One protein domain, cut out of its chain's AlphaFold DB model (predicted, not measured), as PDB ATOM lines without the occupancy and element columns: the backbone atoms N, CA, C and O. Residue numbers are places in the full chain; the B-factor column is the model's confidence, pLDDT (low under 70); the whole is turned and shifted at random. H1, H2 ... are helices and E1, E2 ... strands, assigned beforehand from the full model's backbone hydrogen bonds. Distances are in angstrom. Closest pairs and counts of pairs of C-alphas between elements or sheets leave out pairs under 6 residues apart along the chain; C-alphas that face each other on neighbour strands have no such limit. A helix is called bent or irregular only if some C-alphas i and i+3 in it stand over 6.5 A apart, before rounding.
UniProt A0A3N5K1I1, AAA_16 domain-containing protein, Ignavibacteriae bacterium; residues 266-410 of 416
ATOM      1  N   GLN A 266      -0.128  10.361  22.338       92.44
ATOM      2  CA  GLN A 266      -1.125  10.943  23.240       92.44
ATOM      3  C   GLN A 266      -1.714   9.904  24.207       92.44
ATOM      4  O   GLN A 266      -1.665  10.106  25.416       92.44
ATOM      5  N   ARG A 267      -2.167   8.745  23.708       92.56
ATOM      6  CA  ARG A 267      -2.698   7.670  24.566       92.56
ATOM      7  C   ARG A 267      -1.641   7.116  25.537       92.56
ATOM      8  O   ARG A 267      -1.993   6.595  26.592       92.56
ATOM      9  N   VAL A 268      -0.343   7.230  25.225       94.44
ATOM     10  CA  VAL A 268       0.739   6.906  26.175       94.44
ATOM     11  C   VAL A 268       0.805   7.926  27.313       94.44
ATOM     12  O   VAL A 268       0.969   7.523  28.463       94.44
ATOM     13  N   ILE A 269       0.652   9.222  27.029       94.94
ATOM     14  CA  ILE A 269       0.570  10.261  28.069       94.94
ATOM     15  C   ILE A 269      -0.630   9.989  28.970       94.94
ATOM     16  O   ILE A 269      -0.466   9.945  30.188       94.94
ATOM     17  N   ASP A 270      -1.791   9.719  28.376       94.00
ATOM     18  CA  ASP A 270      -3.023   9.429  29.110       94.00
ATOM     19  C   ASP A 270      -2.860   8.172  29.989       94.00
ATOM     20  O   ASP A 270      -3.318   8.142  31.131       94.00
ATOM     21  N   LEU A 271      -2.126   7.154  29.506       94.44
ATOM     22  CA  LEU A 271      -1.782   5.950  30.281       94.44
ATOM     23  C   LEU A 271      -0.959   6.294  31.505       94.44
ATOM     24  O   LEU A 271      -1.237   5.800  32.598       94.44
ATOM     25  N   ILE A 272       0.074   7.104  31.312       95.62
ATOM     26  CA  ILE A 272       0.974   7.485  32.388       95.62
ATOM     27  C   ILE A 272       0.225   8.353  33.399       95.62
ATOM     28  O   ILE A 272       0.327   8.082  34.595       95.62
ATOM     29  N   ASP A 273      -0.563   9.333  32.946       94.94
ATOM     30  CA  ASP A 273      -1.342  10.203  33.827       94.94
ATOM     31  C   ASP A 273      -2.345   9.392  34.648       94.94
ATOM     32  O   ASP A 273      -2.260   9.406  35.874       94.94
ATOM     33  N   ALA A 274      -3.211   8.593  34.016       92.94
ATOM     34  CA  ALA A 274      -4.228   7.806  34.721       92.94
ATOM     35  C   ALA A 274      -3.617   6.923  35.825       92.94
ATOM     36  O   ALA A 274      -4.117   6.864  36.952       92.94
ATOM     37  N   ARG A 275      -2.478   6.285  35.531       93.56
ATOM     38  CA  ARG A 275      -1.737   5.425  36.469       93.56
ATOM     39  C   ARG A 275      -1.102   6.221  37.611       93.56
ATOM     40  O   ARG A 275      -1.175   5.800  38.763       93.56
ATOM     41  N   LEU A 276      -0.488   7.364  37.312       94.12
ATOM     42  CA  LEU A 276       0.127   8.244  38.309       94.12
ATOM     43  C   LEU A 276      -0.924   8.891  39.222       94.12
ATOM     44  O   LEU A 276      -0.743   8.937  40.441       94.12
ATOM     45  N   ARG A 277      -2.041   9.358  38.657       92.81
ATOM     46  CA  ARG A 277      -3.164   9.947  39.397       92.81
ATOM     47  C   ARG A 277      -3.788   8.946  40.358       92.81
ATOM     48  O   ARG A 277      -4.036   9.306  41.507       92.81
ATOM     49  N   HIS A 278      -3.970   7.697  39.924       90.88
ATOM     50  CA  HIS A 278      -4.511   6.622  40.758       90.88
ATOM     51  C   HIS A 278      -3.706   6.422  42.051       90.88
ATOM     52  O   HIS A 278      -4.282   6.273  43.125       90.88
ATOM     53  N   VAL A 279      -2.374   6.528  41.973       91.12
ATOM     54  CA  VAL A 279      -1.477   6.412  43.138       91.12
ATOM     55  C   VAL A 279      -1.199   7.747  43.847       91.12
ATOM     56  O   VAL A 279      -0.306   7.835  44.691       91.12
ATOM     57  N   GLY A 280      -1.953   8.803  43.521       91.62
ATOM     58  CA  GLY A 280      -1.913  10.092  44.215       91.62
ATOM     59  C   GLY A 280      -0.853  11.086  43.727       91.62
ATOM     60  O   GLY A 280      -0.574  12.065  44.430       91.62
ATOM     61  N   TRP A 281      -0.258  10.894  42.544       93.88
ATOM     62  CA  TRP A 281       0.638  11.892  41.947       93.88
ATOM     63  C   TRP A 281      -0.136  13.166  41.583       93.88
ATOM     64  O   TRP A 281      -1.113  13.149  40.835       93.88
ATOM     65  N   LYS A 282       0.293  14.307  42.130       93.50
ATOM     66  CA  LYS A 282      -0.421  15.588  41.963       93.50
ATOM     67  C   LYS A 282       0.113  16.454  40.824       93.50
ATOM     68  O   LYS A 282      -0.603  17.342  40.367       93.50
ATOM     69  N   LYS A 283       1.349  16.210  40.390       94.94
ATOM     70  CA  LYS A 283       2.037  16.987  39.353       94.94
ATOM     71  C   LYS A 283       1.660  16.508  37.946       94.94
ATOM     72  O   LYS A 283       0.921  15.536  37.815       94.94
ATOM     73  N   SER A 284       2.156  17.188  36.914       94.81
ATOM     74  CA  SER A 284       1.954  16.760  35.526       94.81
ATOM     75  C   SER A 284       2.729  15.473  35.214       94.81
ATOM     76  O   SER A 284       3.652  15.086  35.946       94.81
ATOM     77  N   VAL A 285       2.396  14.830  34.092       95.31
ATOM     78  CA  VAL A 285       3.204  13.736  33.527       95.31
ATOM     79  C   VAL A 285       4.625  14.215  33.230       95.31
ATOM     80  O   VAL A 285       5.580  13.495  33.508       95.31
ATOM     81  N   PHE A 286       4.801  15.451  32.760       95.06
ATOM     82  CA  PHE A 286       6.117  15.966  32.373       95.06
ATOM     83  C   PHE A 286       7.025  16.351  33.550       95.06
ATOM     84  O   PHE A 286       8.251  16.403  33.406       95.06
ATOM     85  N   ASP A 287       6.449  16.526  34.742       95.31
ATOM     86  CA  ASP A 287       7.208  16.569  35.996       95.31
ATOM     87  C   ASP A 287       7.796  15.197  36.361       95.31
ATOM     88  O   ASP A 287       8.817  15.124  37.047       95.31
ATOM     89  N   PHE A 288       7.148  14.114  35.919       96.31
ATOM     90  CA  PHE A 288       7.577  12.737  36.150       96.31
ATOM     91  C   PHE A 288       8.559  12.256  35.071       96.31
ATOM     92  O   PHE A 288       9.606  11.701  35.399       96.31
ATOM     93  N   ILE A 289       8.256  12.518  33.798       96.38
ATOM     94  CA  ILE A 289       9.070  12.175  32.629       96.38
ATOM     95  C   ILE A 289       9.155  13.399  31.690       96.38
ATOM     96  O   ILE A 289       8.162  13.731  31.053       96.38
ATOM     97  N   PRO A 290      10.306  14.100  31.593       93.81
ATOM     98  CA  PRO A 290      10.489  15.211  30.656       93.81
ATOM     99  C   PRO A 290      10.063  14.857  29.227       93.81
ATOM    100  O   PRO A 290      10.166  13.698  28.826       93.81
ATOM    101  N   LEU A 291       9.679  15.855  28.428       91.06
ATOM    102  CA  LEU A 291       9.196  15.652  27.059       91.06
ATOM    103  C   LEU A 291      10.193  14.876  26.183       91.06
ATOM    104  O   LEU A 291       9.816  13.935  25.489       91.06
ATOM    105  N   GLU A 292      11.476  15.218  26.246       88.50
ATOM    106  CA  GLU A 292      12.535  14.506  25.534       88.50
ATOM    107  C   GLU A 292      12.604  13.028  25.950       88.50
ATOM    108  O   GLU A 292      12.680  12.130  25.111       88.50
ATOM    109  N   SER A 293      12.476  12.761  27.248       92.50
ATOM    110  CA  SER A 293      12.506  11.410  27.812       92.50
ATOM    111  C   SER A 293      11.245  10.631  27.420       92.50
ATOM    112  O   SER A 293      11.314   9.455  27.079       92.50
ATOM    113  N   PHE A 294      10.091  11.292  27.359       94.81
ATOM    114  CA  PHE A 294       8.851  10.695  26.871       94.81
ATOM    115  C   PHE A 294       8.985  10.182  25.428       94.81
ATOM    116  O   PHE A 294       8.534   9.076  25.116       94.81
ATOM    117  N   TRP A 295       9.651  10.928  24.547       91.56
ATOM    118  CA  TRP A 295       9.878  10.457  23.183       91.56
ATOM    119  C   TRP A 295      10.875   9.296  23.110       91.56
ATOM    120  O   TRP A 295      10.677   8.378  22.314       91.56
ATOM    121  N   ALA A 296      11.895   9.279  23.975       91.50
ATOM    122  CA  ALA A 296      12.785   8.126  24.120       91.50
ATOM    123  C   ALA A 296      12.016   6.865  24.555       91.50
ATOM    124  O   ALA A 296      12.198   5.797  23.975       91.50
ATOM    125  N   LEU A 297      11.099   6.999  25.520       94.69
ATOM    126  CA  LEU A 297      10.199   5.925  25.948       94.69
ATOM    127  C   LEU A 297       9.292   5.452  24.804       94.69
ATOM    128  O   LEU A 297       9.136   4.246  24.599       94.69
ATOM    129  N   SER A 298       8.705   6.389  24.059       92.88
ATOM    130  CA  SER A 298       7.834   6.098  22.912       92.88
ATOM    131  C   SER A 298       8.578   5.296  21.843       92.88
ATOM    132  O   SER A 298       8.063   4.292  21.357       92.88
ATOM    133  N   LEU A 299       9.826   5.677  21.545       91.06
ATOM    134  CA  LEU A 299      10.698   4.960  20.615       91.06
ATOM    135  C   LEU A 299      11.056   3.559  21.122       91.06
ATOM    136  O   LEU A 299      10.858   2.585  20.400       91.06
ATOM    137  N   ALA A 300      11.550   3.455  22.359       91.31
ATOM    138  CA  ALA A 300      11.978   2.191  22.963       91.31
ATOM    139  C   ALA A 300      10.853   1.154  22.976       91.31
ATOM    140  O   ALA A 300      11.026  -0.009  22.623       91.31
ATOM    141  N   SER A 301       9.668   1.606  23.379       92.62
ATOM    142  CA  SER A 301       8.501   0.749  23.533       92.62
ATOM    143  C   SER A 301       7.705   0.561  22.246       92.62
ATOM    144  O   SER A 301       6.832  -0.306  22.223       92.62
ATOM    145  N   GLN A 302       7.956   1.364  21.204       91.56
ATOM    146  CA  GLN A 302       7.095   1.485  20.016       91.56
ATOM    147  C   GLN A 302       5.626   1.735  20.398       91.56
ATOM    148  O   GLN A 302       4.696   1.158  19.830       91.56
ATOM    149  N   ASN A 303       5.434   2.527  21.457       92.69
ATOM    150  CA  ASN A 303       4.157   2.792  22.115       92.69
ATOM    151  C   ASN A 303       3.361   1.539  22.540       92.69
ATOM    152  O   ASN A 303       2.133   1.575  22.676       92.69
ATOM    153  N   HIS A 304       4.038   0.410  22.751       93.00
ATOM    154  CA  HIS A 304       3.403  -0.817  23.208       93.00
ATOM    155  C   HIS A 304       3.111  -0.738  24.721       93.00
ATOM    156  O   HIS A 304       4.060  -0.674  25.515       93.00
ATOM    157  N   PRO A 305       1.837  -0.802  25.167       92.94
ATOM    158  CA  PRO A 305       1.445  -0.519  26.552       92.94
ATOM    159  C   PRO A 305       2.223  -1.322  27.596       92.94
ATOM    160  O   PRO A 305       2.793  -0.752  28.522       92.94
ATOM    161  N   ARG A 306       2.341  -2.646  27.429       92.81
ATOM    162  CA  ARG A 306       3.099  -3.477  28.380       92.81
ATOM    163  C   ARG A 306       4.588  -3.119  28.440       92.81
ATOM    164  O   ARG A 306       5.177  -3.175  29.517       92.81
ATOM    165  N   ARG A 307       5.203  -2.746  27.309       94.31
ATOM    166  CA  ARG A 307       6.629  -2.364  27.273       94.31
ATOM    167  C   ARG A 307       6.833  -1.029  27.976       94.31
ATOM    168  O   ARG A 307       7.710  -0.929  28.822       94.31
ATOM    169  N   ILE A 308       5.949  -0.061  27.721       95.50
ATOM    170  CA  ILE A 308       5.913   1.223  28.434       95.50
ATOM    171  C   ILE A 308       5.898   0.998  29.947       95.50
ATOM    172  O   ILE A 308       6.763   1.508  30.656       95.50
ATOM    173  N   LEU A 309       4.948   0.196  30.443       95.25
ATOM    174  CA  LEU A 309       4.814  -0.064  31.877       95.25
ATOM    175  C   LEU A 309       6.071  -0.729  32.459       95.25
ATOM    176  O   LEU A 309       6.530  -0.331  33.528       95.25
ATOM    177  N   ARG A 310       6.661  -1.698  31.745       95.44
ATOM    178  CA  ARG A 310       7.905  -2.366  32.161       95.44
ATOM    179  C   ARG A 310       9.086  -1.398  32.244       95.44
ATOM    180  O   ARG A 310       9.753  -1.375  33.276       95.44
ATOM    181  N   ILE A 311       9.316  -0.590  31.207       96.44
ATOM    182  CA  ILE A 311      10.419   0.385  31.160       96.44
ATOM    183  C   ILE A 311      10.257   1.429  32.272       96.44
ATOM    184  O   ILE A 311      11.217   1.737  32.980       96.44
ATOM    185  N   LEU A 312       9.044   1.947  32.485       97.25
ATOM    186  CA  LEU A 312       8.767   2.909  33.554       97.25
ATOM    187  C   LEU A 312       8.966   2.297  34.947       97.25
ATOM    188  O   LEU A 312       9.581   2.919  35.814       97.25
ATOM    189  N   ALA A 313       8.499   1.064  35.160       95.94
ATOM    190  CA  ALA A 313       8.713   0.343  36.410       95.94
ATOM    191  C   ALA A 313      10.203   0.118  36.700       95.94
ATOM    192  O   ALA A 313      10.648   0.296  37.835       95.94
ATOM    193  N   GLU A 314      10.991  -0.242  35.687       96.12
ATOM    194  CA  GLU A 314      12.431  -0.438  35.845       96.12
ATOM    195  C   GLU A 314      13.168   0.888  36.080       96.12
ATOM    196  O   GLU A 314      13.996   0.987  36.987       96.12
ATOM    197  N   SER A 315      12.773   1.955  35.379       96.94
ATOM    198  CA  SER A 315      13.291   3.314  35.593       96.94
ATOM    199  C   SER A 315      13.118   3.768  37.048       96.94
ATOM    200  O   SER A 315      14.042   4.313  37.656       96.94
ATOM    201  N   MET A 316      11.959   3.484  37.654       96.56
ATOM    202  CA  MET A 316      11.698   3.799  39.062       96.56
ATOM    203  C   MET A 316      12.633   3.052  40.024       96.56
ATOM    204  O   MET A 316      13.073   3.627  41.032       96.56
ATOM    205  N   LYS A 317      12.959   1.789  39.727       95.38
ATOM    206  CA  LYS A 317      13.903   0.992  40.525       95.38
ATOM    207  C   LYS A 317      15.325   1.530  40.401       95.38
ATOM    208  O   LYS A 317      15.997   1.670  41.421       95.38
ATOM    209  N   ILE A 318      15.762   1.871  39.188       95.56
ATOM    210  CA  ILE A 318      17.087   2.448  38.916       95.56
ATOM    211  C   ILE A 318      17.260   3.764  39.683       95.56
ATOM    212  O   ILE A 318      18.217   3.912  40.447       95.56
ATOM    213  N   ILE A 319      16.295   4.683  39.584       96.31
ATOM    214  CA  ILE A 319      16.312   5.952  40.330       96.31
ATOM    215  C   ILE A 319      16.421   5.712  41.835       96.31
ATOM    216  O   ILE A 319      17.257   6.331  42.494       96.31
ATOM    217  N   THR A 320      15.634   4.775  42.373       95.12
ATOM    218  CA  THR A 320      15.667   4.425  43.801       95.12
ATOM    219  C   THR A 320      17.035   3.882  44.210       95.12
ATOM    220  O   THR A 320      17.608   4.314  45.211       95.12
ATOM    221  N   LYS A 321      17.578   2.941  43.430       94.12
ATOM    222  CA  LYS A 321      18.874   2.297  43.675       94.12
ATOM    223  C   LYS A 321      20.010   3.319  43.705       94.12
ATOM    224  O   LYS A 321      20.882   3.233  44.566       94.12
ATOM    225  N   HIS A 322      19.973   4.297  42.802       93.50
ATOM    226  CA  HIS A 322      20.991   5.341  42.676       93.50
ATOM    227  C   HIS A 322      20.667   6.628  43.452       93.50
ATOM    228  O   HIS A 322      21.465   7.560  43.421       93.50
ATOM    229  N   LYS A 323      19.529   6.683  44.160       92.56
ATOM    230  CA  LYS A 323      19.026   7.862  44.890       92.56
ATOM    231  C   LYS A 323      18.989   9.141  44.029       92.56
ATOM    232  O   LYS A 323      19.258  10.231  44.536       92.56
ATOM    233  N   ARG A 324      18.673   9.007  42.735       92.56
ATOM    234  CA  ARG A 324      18.529  10.130  41.784       92.56
ATOM    235  C   ARG A 324      17.235  10.910  42.067       92.56
ATOM    236  O   ARG A 324      16.335  10.341  42.671       92.56
ATOM    237  N   PRO A 325      17.084  12.172  41.627       93.62
ATOM    238  CA  PRO A 325      15.806  12.880  41.727       93.62
ATOM    239  C   PRO A 325      14.627  12.041  41.196       93.62
ATOM    240  O   PRO A 325      14.804  11.256  40.269       93.62
ATOM    241  N   MET A 326      13.426  12.214  41.765       93.81
ATOM    242  CA  MET A 326      12.192  11.495  41.378       93.81
ATOM    243  C   MET A 326      11.648  11.973  40.024       93.81
ATOM    244  O   MET A 326      10.557  12.534  39.934       93.81
ATOM    245  N   ARG A 327      12.460  11.806  38.984       95.56
ATOM    246  CA  ARG A 327      12.208  12.221  37.610       95.56
ATOM    247  C   ARG A 327      12.953  11.271  36.682       95.56
ATOM    248  O   ARG A 327      14.144  11.037  36.867       95.56
ATOM    249  N   ILE A 328      12.245  10.718  35.706       95.81
ATOM    250  CA  ILE A 328      12.774   9.752  34.746       95.81
ATOM    251  C   ILE A 328      13.405  10.510  33.585       95.81
ATOM    252  O   ILE A 328      12.709  10.908  32.660       95.81
ATOM    253  N   ASP A 329      14.713  10.739  33.656       93.75
ATOM    254  CA  ASP A 329      15.472  11.346  32.563       93.75
ATOM    255  C   ASP A 329      15.855  10.338  31.465       93.75
ATOM    256  O   ASP A 329      15.674   9.123  31.589       93.75
ATOM    257  N   SER A 330      16.422  10.862  30.379       88.19
ATOM    258  CA  SER A 330      16.866  10.092  29.219       88.19
ATOM    259  C   SER A 330      17.888   9.018  29.575       88.19
ATOM    260  O   SER A 330      17.782   7.890  29.103       88.19
ATOM    261  N   SER A 331      18.853   9.345  30.439       90.44
ATOM    262  CA  SER A 331      19.892   8.404  30.866       90.44
ATOM    263  C   SER A 331      19.302   7.209  31.617       90.44
ATOM    264  O   SER A 331      19.688   6.064  31.389       90.44
ATOM    265  N   THR A 332      18.313   7.474  32.470       94.38
ATOM    266  CA  THR A 332      17.587   6.463  33.234       94.38
ATOM    267  C   THR A 332      16.739   5.594  32.311       94.38
ATOM    268  O   THR A 332      16.724   4.380  32.487       94.38
ATOM    269  N   LEU A 333      16.073   6.181  31.312       93.62
ATOM    270  CA  LEU A 333      15.300   5.414  30.332       93.62
ATOM    271  C   LEU A 333      16.167   4.504  29.481       93.62
ATOM    272  O   LEU A 333      15.785   3.362  29.276       93.62
ATOM    273  N   SER A 334      17.319   4.975  29.003       90.69
ATOM    274  CA  SER A 334      18.246   4.133  28.244       90.69
ATOM    275  C   SER A 334      18.737   2.948  29.083       90.69
ATOM    276  O   SER A 334      18.775   1.824  28.591       90.69
ATOM    277  N   GLU A 335      19.056   3.179  30.363       93.31
ATOM    278  CA  GLU A 335      19.444   2.121  31.306       93.31
ATOM    279  C   GLU A 335      18.290   1.129  31.551       93.31
ATOM    280  O   GLU A 335      18.493  -0.086  31.519       93.31
ATOM    281  N   ALA A 336      17.068   1.635  31.739       94.75
ATOM    282  CA  ALA A 336      15.874   0.825  31.960       94.75
ATOM    283  C   ALA A 336      15.484   0.000  30.731       94.75
ATOM    284  O   ALA A 336      15.185  -1.180  30.868       94.75
ATOM    285  N   ALA A 337      15.508   0.608  29.546       92.75
ATOM    286  CA  ALA A 337      15.184  -0.048  28.289       92.75
ATOM    287  C   ALA A 337      16.183  -1.183  28.009       92.75
ATOM    288  O   ALA A 337      15.779  -2.316  27.760       92.75
ATOM    289  N   LEU A 338      17.485  -0.937  28.206       91.62
ATOM    290  CA  LEU A 338      18.501  -1.988  28.116       91.62
ATOM    291  C   LEU A 338      18.226  -3.140  29.100       91.62
ATOM    292  O   LEU A 338      18.339  -4.307  28.727       91.62
ATOM    293  N   ALA A 339      17.832  -2.829  30.338       91.75
ATOM    294  CA  ALA A 339      17.494  -3.832  31.348       91.75
ATOM    295  C   ALA A 339      16.202  -4.614  31.036       91.75
ATOM    296  O   ALA A 339      16.033  -5.728  31.535       91.75
ATOM    297  N   THR A 340      15.294  -4.062  30.225       89.38
ATOM    298  CA  THR A 340      14.075  -4.748  29.765       89.38
ATOM    299  C   THR A 340      14.216  -5.420  28.402       89.38
ATOM    300  O   THR A 340      13.231  -5.993  27.938       89.38
ATOM    301  N   GLU A 341      15.422  -5.415  27.820       89.50
ATOM    302  CA  GLU A 341      15.730  -5.898  26.462       89.50
ATOM    303  C   GLU A 341      15.078  -5.060  25.343       89.50
ATOM    304  O   GLU A 341      14.996  -5.488  24.192       89.50
ATOM    305  N   ASP A 342      14.655  -3.836  25.661       85.06
ATOM    306  CA  ASP A 342      14.176  -2.845  24.704       85.06
ATOM    307  C   ASP A 342      15.361  -1.944  24.295       85.06
ATOM    308  O   ASP A 342      15.846  -1.115  25.062       85.06
ATOM    309  N   PHE A 343      15.899  -2.124  23.086       80.62
ATOM    310  CA  PHE A 343      17.048  -1.339  22.622       80.62
ATOM    311  C   PHE A 343      16.621   0.007  22.030       80.62
ATOM    312  O   PHE A 343      15.690   0.074  21.227       80.62
ATOM    313  N   ILE A 344      17.368   1.063  22.357       80.19
ATOM    314  CA  ILE A 344      17.230   2.375  21.728       80.19
ATOM    315  C   ILE A 344      18.538   2.718  21.021       80.19
ATOM    316  O   ILE A 344      19.592   2.753  21.648       80.19
ATOM    317  N   ASP A 345      18.474   2.989  19.718       85.00
ATOM    318  CA  ASP A 345      19.648   3.429  18.966       85.00
ATOM    319  C   ASP A 345      19.973   4.895  19.296       85.00
ATOM    320  O   ASP A 345      19.123   5.780  19.158       85.00
ATOM    321  N   ASP A 346      21.220   5.168  19.685       85.56
ATOM    322  CA  ASP A 346      21.696   6.513  20.025       85.56
ATOM    323  C   ASP A 346      21.459   7.535  18.904       85.56
ATOM    324  O   ASP A 346      21.213   8.713  19.168       85.56
ATOM    325  N   ARG A 347      21.521   7.112  17.635       87.19
ATOM    326  CA  ARG A 347      21.244   7.991  16.491       87.19
ATOM    327  C   ARG A 347      19.771   8.335  16.383       87.19
ATOM    328  O   ARG A 347      19.451   9.463  16.016       87.19
ATOM    329  N   ASP A 348      18.896   7.397  16.712       87.88
ATOM    330  CA  ASP A 348      17.456   7.629  16.706       87.88
ATOM    331  C   ASP A 348      17.071   8.563  17.871       87.88
ATOM    332  O   ASP A 348      16.295   9.498  17.671       87.88
ATOM    333  N   LEU A 349      17.718   8.425  19.036       85.50
ATOM    334  CA  LEU A 349      17.605   9.388  20.142       85.50
ATOM    335  C   LEU A 349      18.092  10.787  19.762       85.50
ATOM    336  O   LEU A 349      17.405  11.765  20.044       85.50
ATOM    337  N   GLN A 350      19.245  10.898  19.095       87.69
ATOM    338  CA  GLN A 350      19.760  12.188  18.618       87.69
ATOM    339  C   GLN A 350      18.770  12.880  17.678       87.69
ATOM    340  O   GLN A 350      18.532  14.079  17.819       87.69
ATOM    341  N   ILE A 351      18.168  12.129  16.749       87.62
ATOM    342  CA  ILE A 351      17.136  12.650  15.845       87.62
ATOM    343  C   ILE A 351      15.942  13.167  16.648       87.62
ATOM    344  O   ILE A 351      15.514  14.301  16.448       87.62
ATOM    345  N   ILE A 352      15.418  12.357  17.565       86.19
ATOM    346  CA  ILE A 352      14.247  12.709  18.369       86.19
ATOM    347  C   ILE A 352      14.507  13.943  19.232       86.19
ATOM    348  O   ILE A 352      13.673  14.842  19.251       86.19
ATOM    349  N   TYR A 353      15.648  14.018  19.918       86.50
ATOM    350  CA  TYR A 353      15.981  15.171  20.757       86.50
ATOM    351  C   TYR A 353      16.134  16.445  19.939       86.50
ATOM    352  O   TYR A 353      15.617  17.484  20.343       86.50
ATOM    353  N   HIS A 354      16.760  16.358  18.761       86.25
ATOM    354  CA  HIS A 354      16.830  17.487  17.834       86.25
ATOM    355  C   HIS A 354      15.424  17.956  17.440       86.25
ATOM    356  O   HIS A 354      15.107  19.139  17.539       86.25
ATOM    357  N   LEU A 355      14.540  17.030  17.065       86.38
ATOM    358  CA  LEU A 355      13.172  17.366  16.669       86.38
ATOM    359  C   LEU A 355      12.320  17.900  17.829       86.38
ATOM    360  O   LEU A 355      11.533  18.818  17.623       86.38
ATOM    361  N   ALA A 356      12.483  17.366  19.039       83.12
ATOM    362  CA  ALA A 356      11.768  17.826  20.227       83.12
ATOM    363  C   ALA A 356      12.216  19.230  20.665       83.12
ATOM    364  O   ALA A 356      11.396  20.011  21.138       83.12
ATOM    365  N   GLN A 357      13.499  19.562  20.489       82.81
ATOM    366  CA  GLN A 357      14.063  20.851  20.891       82.81
ATOM    367  C   GLN A 357      13.764  21.975  19.892       82.81
ATOM    368  O   GLN A 357      13.463  23.095  20.303       82.81
ATOM    369  N   PHE A 358      13.877  21.700  18.592       78.31
ATOM    370  CA  PHE A 358      13.766  22.729  17.550       78.31
ATOM    371  C   PHE A 358      12.394  22.747  16.853       78.31
ATOM    372  O   PHE A 358      12.077  23.699  16.138       78.31
ATOM    373  N   GLY A 359      11.557  21.725  17.078       67.38
ATOM    374  CA  GLY A 359      10.292  21.531  16.367       67.38
ATOM    375  C   GLY A 359      10.492  21.343  14.856       67.38
ATOM    376  O   GLY A 359      11.610  21.331  14.346       67.38
ATOM    377  N   GLY A 360       9.402  21.253  14.085       58.88
ATOM    378  CA  GLY A 360       9.502  21.333  12.614       58.88
ATOM    379  C   GLY A 360       9.687  22.760  12.091       58.88
ATOM    380  O   GLY A 360       9.659  23.005  10.882       58.88
ATOM    381  N   ALA A 361       9.864  23.731  12.984       51.16
ATOM    382  CA  ALA A 361      10.091  25.109  12.613       51.16
ATOM    383  C   ALA A 361      11.557  25.307  12.185       51.16
ATOM    384  O   ALA A 361      12.447  25.570  12.984       51.16
ATOM    385  N   SER A 362      11.763  25.282  10.866       50.09
ATOM    386  CA  SER A 362      12.729  26.117  10.122       50.09
ATOM    387  C   SER A 362      14.013  25.501   9.564       50.09
ATOM    388  O   SER A 362      14.637  26.145   8.714       50.09
ATOM    389  N   GLU A 363      14.394  24.267   9.885       60.88
ATOM    390  CA  GLU A 363      15.600  23.705   9.272       60.88
ATOM    391  C   GLU A 363      15.309  23.089   7.898       60.88
ATOM    392  O   GLU A 363      14.471  22.206   7.729       60.88
ATOM    393  N   SER A 364      16.007  23.572   6.863       67.81
ATOM    394  CA  SER A 364      16.056  22.856   5.582       67.81
ATOM    395  C   SER A 364      16.547  21.420   5.810       67.81
ATOM    396  O   SER A 364      17.398  21.219   6.671       67.81
ATOM    397  N   ASP A 365      16.108  20.451   4.998       76.62
ATOM    398  CA  ASP A 365      16.590  19.052   5.035       76.62
ATOM    399  C   ASP A 365      18.128  18.974   5.157       76.62
ATOM    400  O   ASP A 365      18.683  18.213   5.940       76.62
ATOM    401  N   ARG A 366      18.844  19.877   4.477       76.00
ATOM    402  CA  ARG A 366      20.307  19.995   4.563       76.00
ATOM    403  C   ARG A 366      20.829  20.453   5.934       76.00
ATOM    404  O   ARG A 366      21.888  19.990   6.344       76.00
ATOM    405  N   ALA A 367      20.146  21.382   6.600       79.06
ATOM    406  CA  ALA A 367      20.513  21.869   7.932       79.06
ATOM    407  C   ALA A 367      20.277  20.787   8.993       79.06
ATOM    408  O   ALA A 367      21.204  20.481   9.736       79.06
ATOM    409  N   PHE A 368      19.123  20.121   8.935       83.31
ATOM    410  CA  PHE A 368      18.791  18.977   9.784       83.31
ATOM    411  C   PHE A 368      19.824  17.844   9.651       83.31
ATOM    412  O   PHE A 368      20.408  17.391  10.635       83.31
ATOM    413  N   LEU A 369      20.139  17.436   8.413       85.75
ATOM    414  CA  LEU A 369      21.158  16.411   8.160       85.75
ATOM    415  C   LEU A 369      22.539  16.840   8.668       85.75
ATOM    416  O   LEU A 369      23.247  16.033   9.266       85.75
ATOM    417  N   LYS A 370      22.919  18.108   8.459       84.50
ATOM    418  CA  LYS A 370      24.200  18.648   8.927       84.50
ATOM    419  C   LYS A 370      24.288  18.657  10.455       84.50
ATOM    420  O   LYS A 370      25.333  18.276  10.973       84.50
ATOM    421  N   ALA A 371      23.227  19.062  11.152       84.31
ATOM    422  CA  ALA A 371      23.178  19.106  12.614       84.31
ATOM    423  C   ALA A 371      23.389  17.716  13.232       84.31
ATOM    424  O   ALA A 371      24.132  17.560  14.195       84.31
ATOM    425  N   LEU A 372      22.818  16.689  12.603       86.31
ATOM    426  CA  LEU A 372      22.930  15.297  13.038       86.31
ATOM    427  C   LEU A 372      24.177  14.566  12.494       86.31
ATOM    428  O   LEU A 372      24.408  13.393  12.799       86.31
ATOM    429  N   GLY A 373      24.998  15.240  11.680       87.00
ATOM    430  CA  GLY A 373      26.227  14.683  11.106       87.00
ATOM    431  C   GLY A 373      26.019  13.708   9.940       87.00
ATOM    432  O   GLY A 373      26.916  12.922   9.628       87.00
ATOM    433  N   PHE A 374      24.864  13.740   9.270       85.19
ATOM    434  CA  PHE A 374      24.580  12.919   8.092       85.19
ATOM    435  C   PHE A 374      25.007  13.615   6.793       85.19
ATOM    436  O   PHE A 374      24.747  14.795   6.564       85.19
ATOM    437  N   LYS A 375      25.645  12.853   5.893       82.44
ATOM    438  CA  LYS A 375      26.141  13.360   4.599       82.44
ATOM    439  C   LYS A 375      25.040  13.523   3.547       82.44
ATOM    440  O   LYS A 375      25.175  14.344   2.643       82.44
ATOM    441  N   SER A 376      23.979  12.720   3.626       82.31
ATOM    442  CA  SER A 376      22.891  12.704   2.646       82.31
ATOM    443  C   SER A 376      21.606  12.132   3.239       82.31
ATOM    444  O   SER A 376      21.625  11.390   4.222       82.31
ATOM    445  N   ARG A 377      20.479  12.404   2.574       79.25
ATOM    446  CA  ARG A 377      19.181  11.823   2.928       79.25
ATOM    447  C   ARG A 377      19.147  10.305   2.754       79.25
ATOM    448  O   ARG A 377      18.542   9.608   3.560       79.25
ATOM    449  N   SER A 378      19.846   9.776   1.747       82.25
ATOM    450  CA  SER A 378      19.982   8.326   1.559       82.25
ATOM    451  C   SER A 378      20.638   7.643   2.764       82.25
ATOM    452  O   SER A 378      20.258   6.526   3.095       82.25
ATOM    453  N   ALA A 379      21.547   8.330   3.467       79.75
ATOM    454  CA  ALA A 379      22.220   7.794   4.649       79.75
ATOM    455  C   ALA A 379      21.303   7.666   5.881       79.75
ATOM    456  O   ALA A 379      21.588   6.860   6.761       79.75
ATOM    457  N   ILE A 380      20.207   8.430   5.945       85.56
ATOM    458  CA  ILE A 380      19.267   8.430   7.079       85.56
ATOM    459  C   ILE A 380      17.885   7.861   6.709       85.56
ATOM    460  O   ILE A 380      17.071   7.598   7.586       85.56
ATOM    461  N   SER A 381      17.597   7.627   5.423       84.88
ATOM    462  CA  SER A 381      16.252   7.273   4.938       84.88
ATOM    463  C   SER A 381      15.646   6.056   5.638       84.88
ATOM    464  O   SER A 381      14.460   6.065   5.952       84.88
ATOM    465  N   ARG A 382      16.453   5.022   5.907       85.69
ATOM    466  CA  ARG A 382      15.998   3.822   6.624       85.69
ATOM    467  C   ARG A 382      15.621   4.132   8.077       85.69
ATOM    468  O   ARG A 382      14.631   3.598   8.559       85.69
ATOM    469  N   ARG A 383      16.376   5.010   8.746       87.81
ATOM    470  CA  ARG A 383      16.097   5.448  10.125       87.81
ATOM    471  C   ARG A 383      14.858   6.317  10.193       87.81
ATOM    472  O   ARG A 383      14.018   6.113  11.049       87.81
ATOM    473  N   LEU A 384      14.706   7.241   9.247       87.69
ATOM    474  CA  LEU A 384      13.493   8.044   9.163       87.69
ATOM    475  C   LEU A 384      12.272   7.154   8.951       87.69
ATOM    476  O   LEU A 384      11.333   7.297   9.712       87.69
ATOM    477  N   SER A 385      12.314   6.195   8.018       86.94
ATOM    478  CA  SER A 385      11.223   5.220   7.840       86.94
ATOM    479  C   SER A 385      10.924   4.464   9.135       86.94
ATOM    480  O   SER A 385       9.775   4.398   9.545       86.94
ATOM    481  N   HIS A 386      11.959   3.978   9.827       86.56
ATOM    482  CA  HIS A 386      11.803   3.335  11.131       86.56
ATOM    483  C   HIS A 386      11.109   4.248  12.157       86.56
ATOM    484  O   HIS A 386      10.194   3.806  12.838       86.56
ATOM    485  N   LEU A 387      11.486   5.527  12.243       87.69
ATOM    486  CA  LEU A 387      10.856   6.500  13.143       87.69
ATOM    487  C   LEU A 387       9.419   6.854  12.728       87.69
ATOM    488  O   LEU A 387       8.579   7.130  13.585       87.69
ATOM    489  N   GLN A 388       9.113   6.839  11.430       88.25
ATOM    490  CA  GLN A 388       7.739   6.983  10.941       88.25
ATOM    491  C   GLN A 388       6.875   5.816  11.420       88.25
ATOM    492  O   GLN A 388       5.774   6.048  11.909       88.25
ATOM    493  N   ASP A 389       7.399   4.593  11.364       83.69
ATOM    494  CA  ASP A 389       6.675   3.400  11.798       83.69
ATOM    495  C   ASP A 389       6.579   3.309  13.333       83.69
ATOM    496  O   ASP A 389       5.526   2.983  13.874       83.69
ATOM    497  N   ALA A 390       7.659   3.630  14.054       83.75
ATOM    498  CA  ALA A 390       7.760   3.419  15.499       83.75
ATOM    499  C   ALA A 390       7.072   4.506  16.341       83.75
ATOM    500  O   ALA A 390       6.478   4.199  17.375       83.75
ATOM    501  N   ILE A 391       7.171   5.776  15.932       85.00
ATOM    502  CA  ILE A 391       6.664   6.924  16.710       85.00
ATOM    503  C   ILE A 391       5.760   7.853  15.896       85.00
ATOM    504  O   ILE A 391       5.467   8.964  16.332       85.00
ATOM    505  N   HIS A 392       5.321   7.412  14.714       86.12
ATOM    506  CA  HIS A 392       4.472   8.188  13.808       86.12
ATOM    507  C   HIS A 392       5.092   9.530  13.400       86.12
ATOM    508  O   HIS A 392       4.385  10.527  13.253       86.12
ATOM    509  N   LEU A 393       6.418   9.564  13.206       87.44
ATOM    510  CA  LEU A 393       7.105  10.749  12.700       87.44
ATOM    511  C   LEU A 393       6.425  11.243  11.409       87.44
ATOM    512  O   LEU A 393       6.301  10.522  10.420       87.44
ATOM    513  N   GLN A 394       5.994  12.497  11.400       87.06
ATOM    514  CA  GLN A 394       5.329  13.098  10.255       87.06
ATOM    515  C   GLN A 394       6.352  13.735   9.315       87.06
ATOM    516  O   GLN A 394       7.389  14.259   9.732       87.06
ATOM    517  N   THR A 395       6.053  13.701   8.016       85.81
ATOM    518  CA  THR A 395       6.859  14.382   6.997       85.81
ATOM    519  C   THR A 395       5.986  15.314   6.182       85.81
ATOM    520  O   THR A 395       5.005  14.892   5.575       85.81
ATOM    521  N   GLN A 396       6.363  16.588   6.130       86.12
ATOM    522  CA  GLN A 396       5.647  17.597   5.362       86.12
ATOM    523  C   GLN A 396       6.548  18.159   4.266       86.12
ATOM    524  O   GLN A 396       7.693  18.549   4.497       86.12
ATOM    525  N   LYS A 397       6.026  18.218   3.039       85.31
ATOM    526  CA  LYS A 397       6.682  18.913   1.927       85.31
ATOM    527  C   LYS A 397       6.251  20.376   1.953       85.31
ATOM    528  O   LYS A 397       5.119  20.687   1.599       85.31
ATOM    529  N   VAL A 398       7.163  21.267   2.322       83.94
ATOM    530  CA  VAL A 398       6.921  22.713   2.360       83.94
ATOM    531  C   VAL A 398       7.537  23.354   1.120       83.94
ATOM    532  O   VAL A 398       8.733  23.208   0.859       83.94
ATOM    533  N   ARG A 399       6.729  24.065   0.328       80.31
ATOM    534  CA  ARG A 399       7.208  24.859  -0.814       80.31
ATOM    535  C   ARG A 399       7.367  26.317  -0.404       80.31
ATOM    536  O   ARG A 399       6.463  26.903   0.171       80.31
ATOM    537  N   SER A 400       8.515  26.894  -0.737       75.56
ATOM    538  CA  SER A 400       8.825  28.311  -0.544       75.56
ATOM    539  C   SER A 400       9.412  28.841  -1.850       75.56
ATOM    540  O   SER A 400      10.594  28.639  -2.133       75.56
ATOM    541  N   GLY A 401       8.579  29.465  -2.685       81.81
ATOM    542  CA  GLY A 401       8.961  29.869  -4.044       81.81
ATOM    543  C   GLY A 401       9.281  28.661  -4.935       81.81
ATOM    544  O   GLY A 401       8.488  27.724  -5.027       81.81
ATOM    545  N   ARG A 402      10.458  28.660  -5.582       78.88
ATOM    546  CA  ARG A 402      10.947  27.535  -6.411       78.88
ATOM    547  C   ARG A 402      11.591  26.404  -5.601       78.88
ATOM    548  O   ARG A 402      11.936  25.370  -6.167       78.88
ATOM    549  N   THR A 403      11.778  26.586  -4.297       75.44
ATOM    550  CA  THR A 403      12.483  25.625  -3.445       75.44
ATOM    551  C   THR A 403      11.484  24.760  -2.685       75.44
ATOM    552  O   THR A 403      10.578  25.266  -2.020       75.44
ATOM    553  N   GLN A 404      11.668  23.443  -2.754       78.50
ATOM    554  CA  GLN A 404      10.915  22.475  -1.962       78.50
ATOM    555  C   GLN A 404      11.790  21.971  -0.815       78.50
ATOM    556  O   GLN A 404      12.929  21.561  -1.030       78.50
ATOM    557  N   LYS A 405      11.249  22.007   0.400       80.38
ATOM    558  CA  LYS A 405      11.893  21.522   1.622       80.38
ATOM    559  C   LYS A 405      11.056  20.383   2.194       80.38
ATOM    560  O   LYS A 405       9.839  20.351   2.004       80.38
ATOM    561  N   ILE A 406      11.706  19.457   2.881       80.88
ATOM    562  CA  ILE A 406      11.031  18.431   3.673       80.88
ATOM    563  C   ILE A 406      11.263  18.789   5.127       80.88
ATOM    564  O   ILE A 406      12.389  19.098   5.508       80.88
ATOM    565  N   VAL A 407      10.180  18.793   5.886       83.44
ATOM    566  CA  VAL A 407      10.166  19.063   7.315       83.44
ATOM    567  C   VAL A 407       9.737  17.786   8.018       83.44
ATOM    568  O   VAL A 407       8.802  17.114   7.573       83.44
ATOM    569  N   TYR A 408      10.449  17.453   9.087       84.94
ATOM    570  CA  TYR A 408      10.175  16.317   9.952       84.94
ATOM    571  C   TYR A 408       9.524  16.838  11.229       84.94
ATOM    572  O   TYR A 408      10.004  17.807  11.812       84.94
ATOM    573  N   LEU A 409       8.411  16.231  11.623       85.19
ATOM    574  CA  LEU A 409       7.574  16.692  12.723       85.19
ATOM    575  C   LEU A 409       7.272  15.518  13.646       85.19
ATOM    576  O   LEU A 409       6.810  14.473  13.187       85.19
ATOM    577  N   LEU A 410       7.517  15.689  14.942       85.81
ATOM    578  CA  LEU A 410       6.934  14.795  15.937       85.81
ATOM    579  C   LEU A 410       5.416  15.039  15.982       85.81
ATOM    580  O   LEU A 410       4.996  16.179  15.761       85.81
TER     581      LEU A 410
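Overview. This is residues 266 to 410 of the 416 residues of the protein "AAA_16 domain-containing protein" of Ignavibacteriae bacterium (UniProt A0A3N5K1I1). Two lobes follow each other along one long axis: a helical lobe of H1 to H5, and a second lobe in which H6, H7 and H8 gather near the base and one side of a two-stranded hairpin, E1 and E2. H3 lies where the lobes meet, and the far tip of the hairpin makes one end of the length. The printed part has 145 residues with eight named helices, H1 to H8, followed by two named strands, E1 and E2, whose sheet has the order E1 - E2 and is antiparallel. The class is mostly helix. The whole is compact, with a radius of gyration of the C-alphas of 16.7 A, and a rod in outline, 55 by 27 by 24 A.

Along the chain. E1 is residues 394 to 400, 19.0 A long, and E2 is residues 403 to 409, 19.1 A, ending at C-alpha 409 (7.574, 16.692, 12.723). H8 is residues 377 to 391, 19.3 A; it is irregular, with C-alphas 379 and 382 7.6 A apart. H7 is residues 365 to 371, and H6 is residues 346 to 358, 18.2 A. H3 is residues 291 to 301, 15.3 A, and H5 is residues 330 to 339, 14.1 A. H4, the longest helix, is residues 305 to 322, 26.0 A, from C-alpha 305 (1.445, -0.519, 26.552). H1 is residues 266 to 278, 18.4 A, from C-alpha 266 (-1.125, 10.943, 23.240), and H2 is residues 285 to 288.

Arrangement. E1 and E2 form a hairpin, antiparallel at 154 degrees, with N 396 and O 407 2.9 A apart and N 405 and O 398 2.8 A apart, both within hydrogen-bond range. The closest C-alphas of H7 and E2 are those of Asp 365 and Ile 406, 5.8 A apart; those of H6 and E2 are Leu 355 and Leu 409, 6.9 A. H7 and H6 are near each other. H8 touches the hub, H3, with residues 387 to 391 alone, about perpendicular at 86 degrees, closest at the C-alphas of Leu 299 and Ile 391, 5.9 A. H3 touches H6 at C-alphas 292 and 353, 5.9 A, opposite ways at 35.1 degrees, only just a steep tilt. H3 touches H5 at C-alphas 293 and 330, 4.8 A, the same way at a shallow tilt of 15 degrees. H4 touches H5 with residues 311 to 319 alone, only just about perpendicular at 70.2 degrees, closest at C-alphas 315 and 336, 5.1 A. H1 touches H2 at C-alphas 273 and 285, 5.8 A, and is close but not clearly touching H3, with C-alphas 268 and 298 7.9 A apart. Every O i to N i+4 pair is within hydrogen-bond range in H1, H3, H4, H5, H6 and H7, and 9 of 11 in H8; H2 is too short for such a pair.

Size, cuts and confidence. The two C-alphas farthest apart, those of Lys 321 and Arg 402, are 56.6 A from each other. The printed part has no cut and no long link. The mean pLDDT of the printed part is 87.9; residues 359 to 364 are under 70.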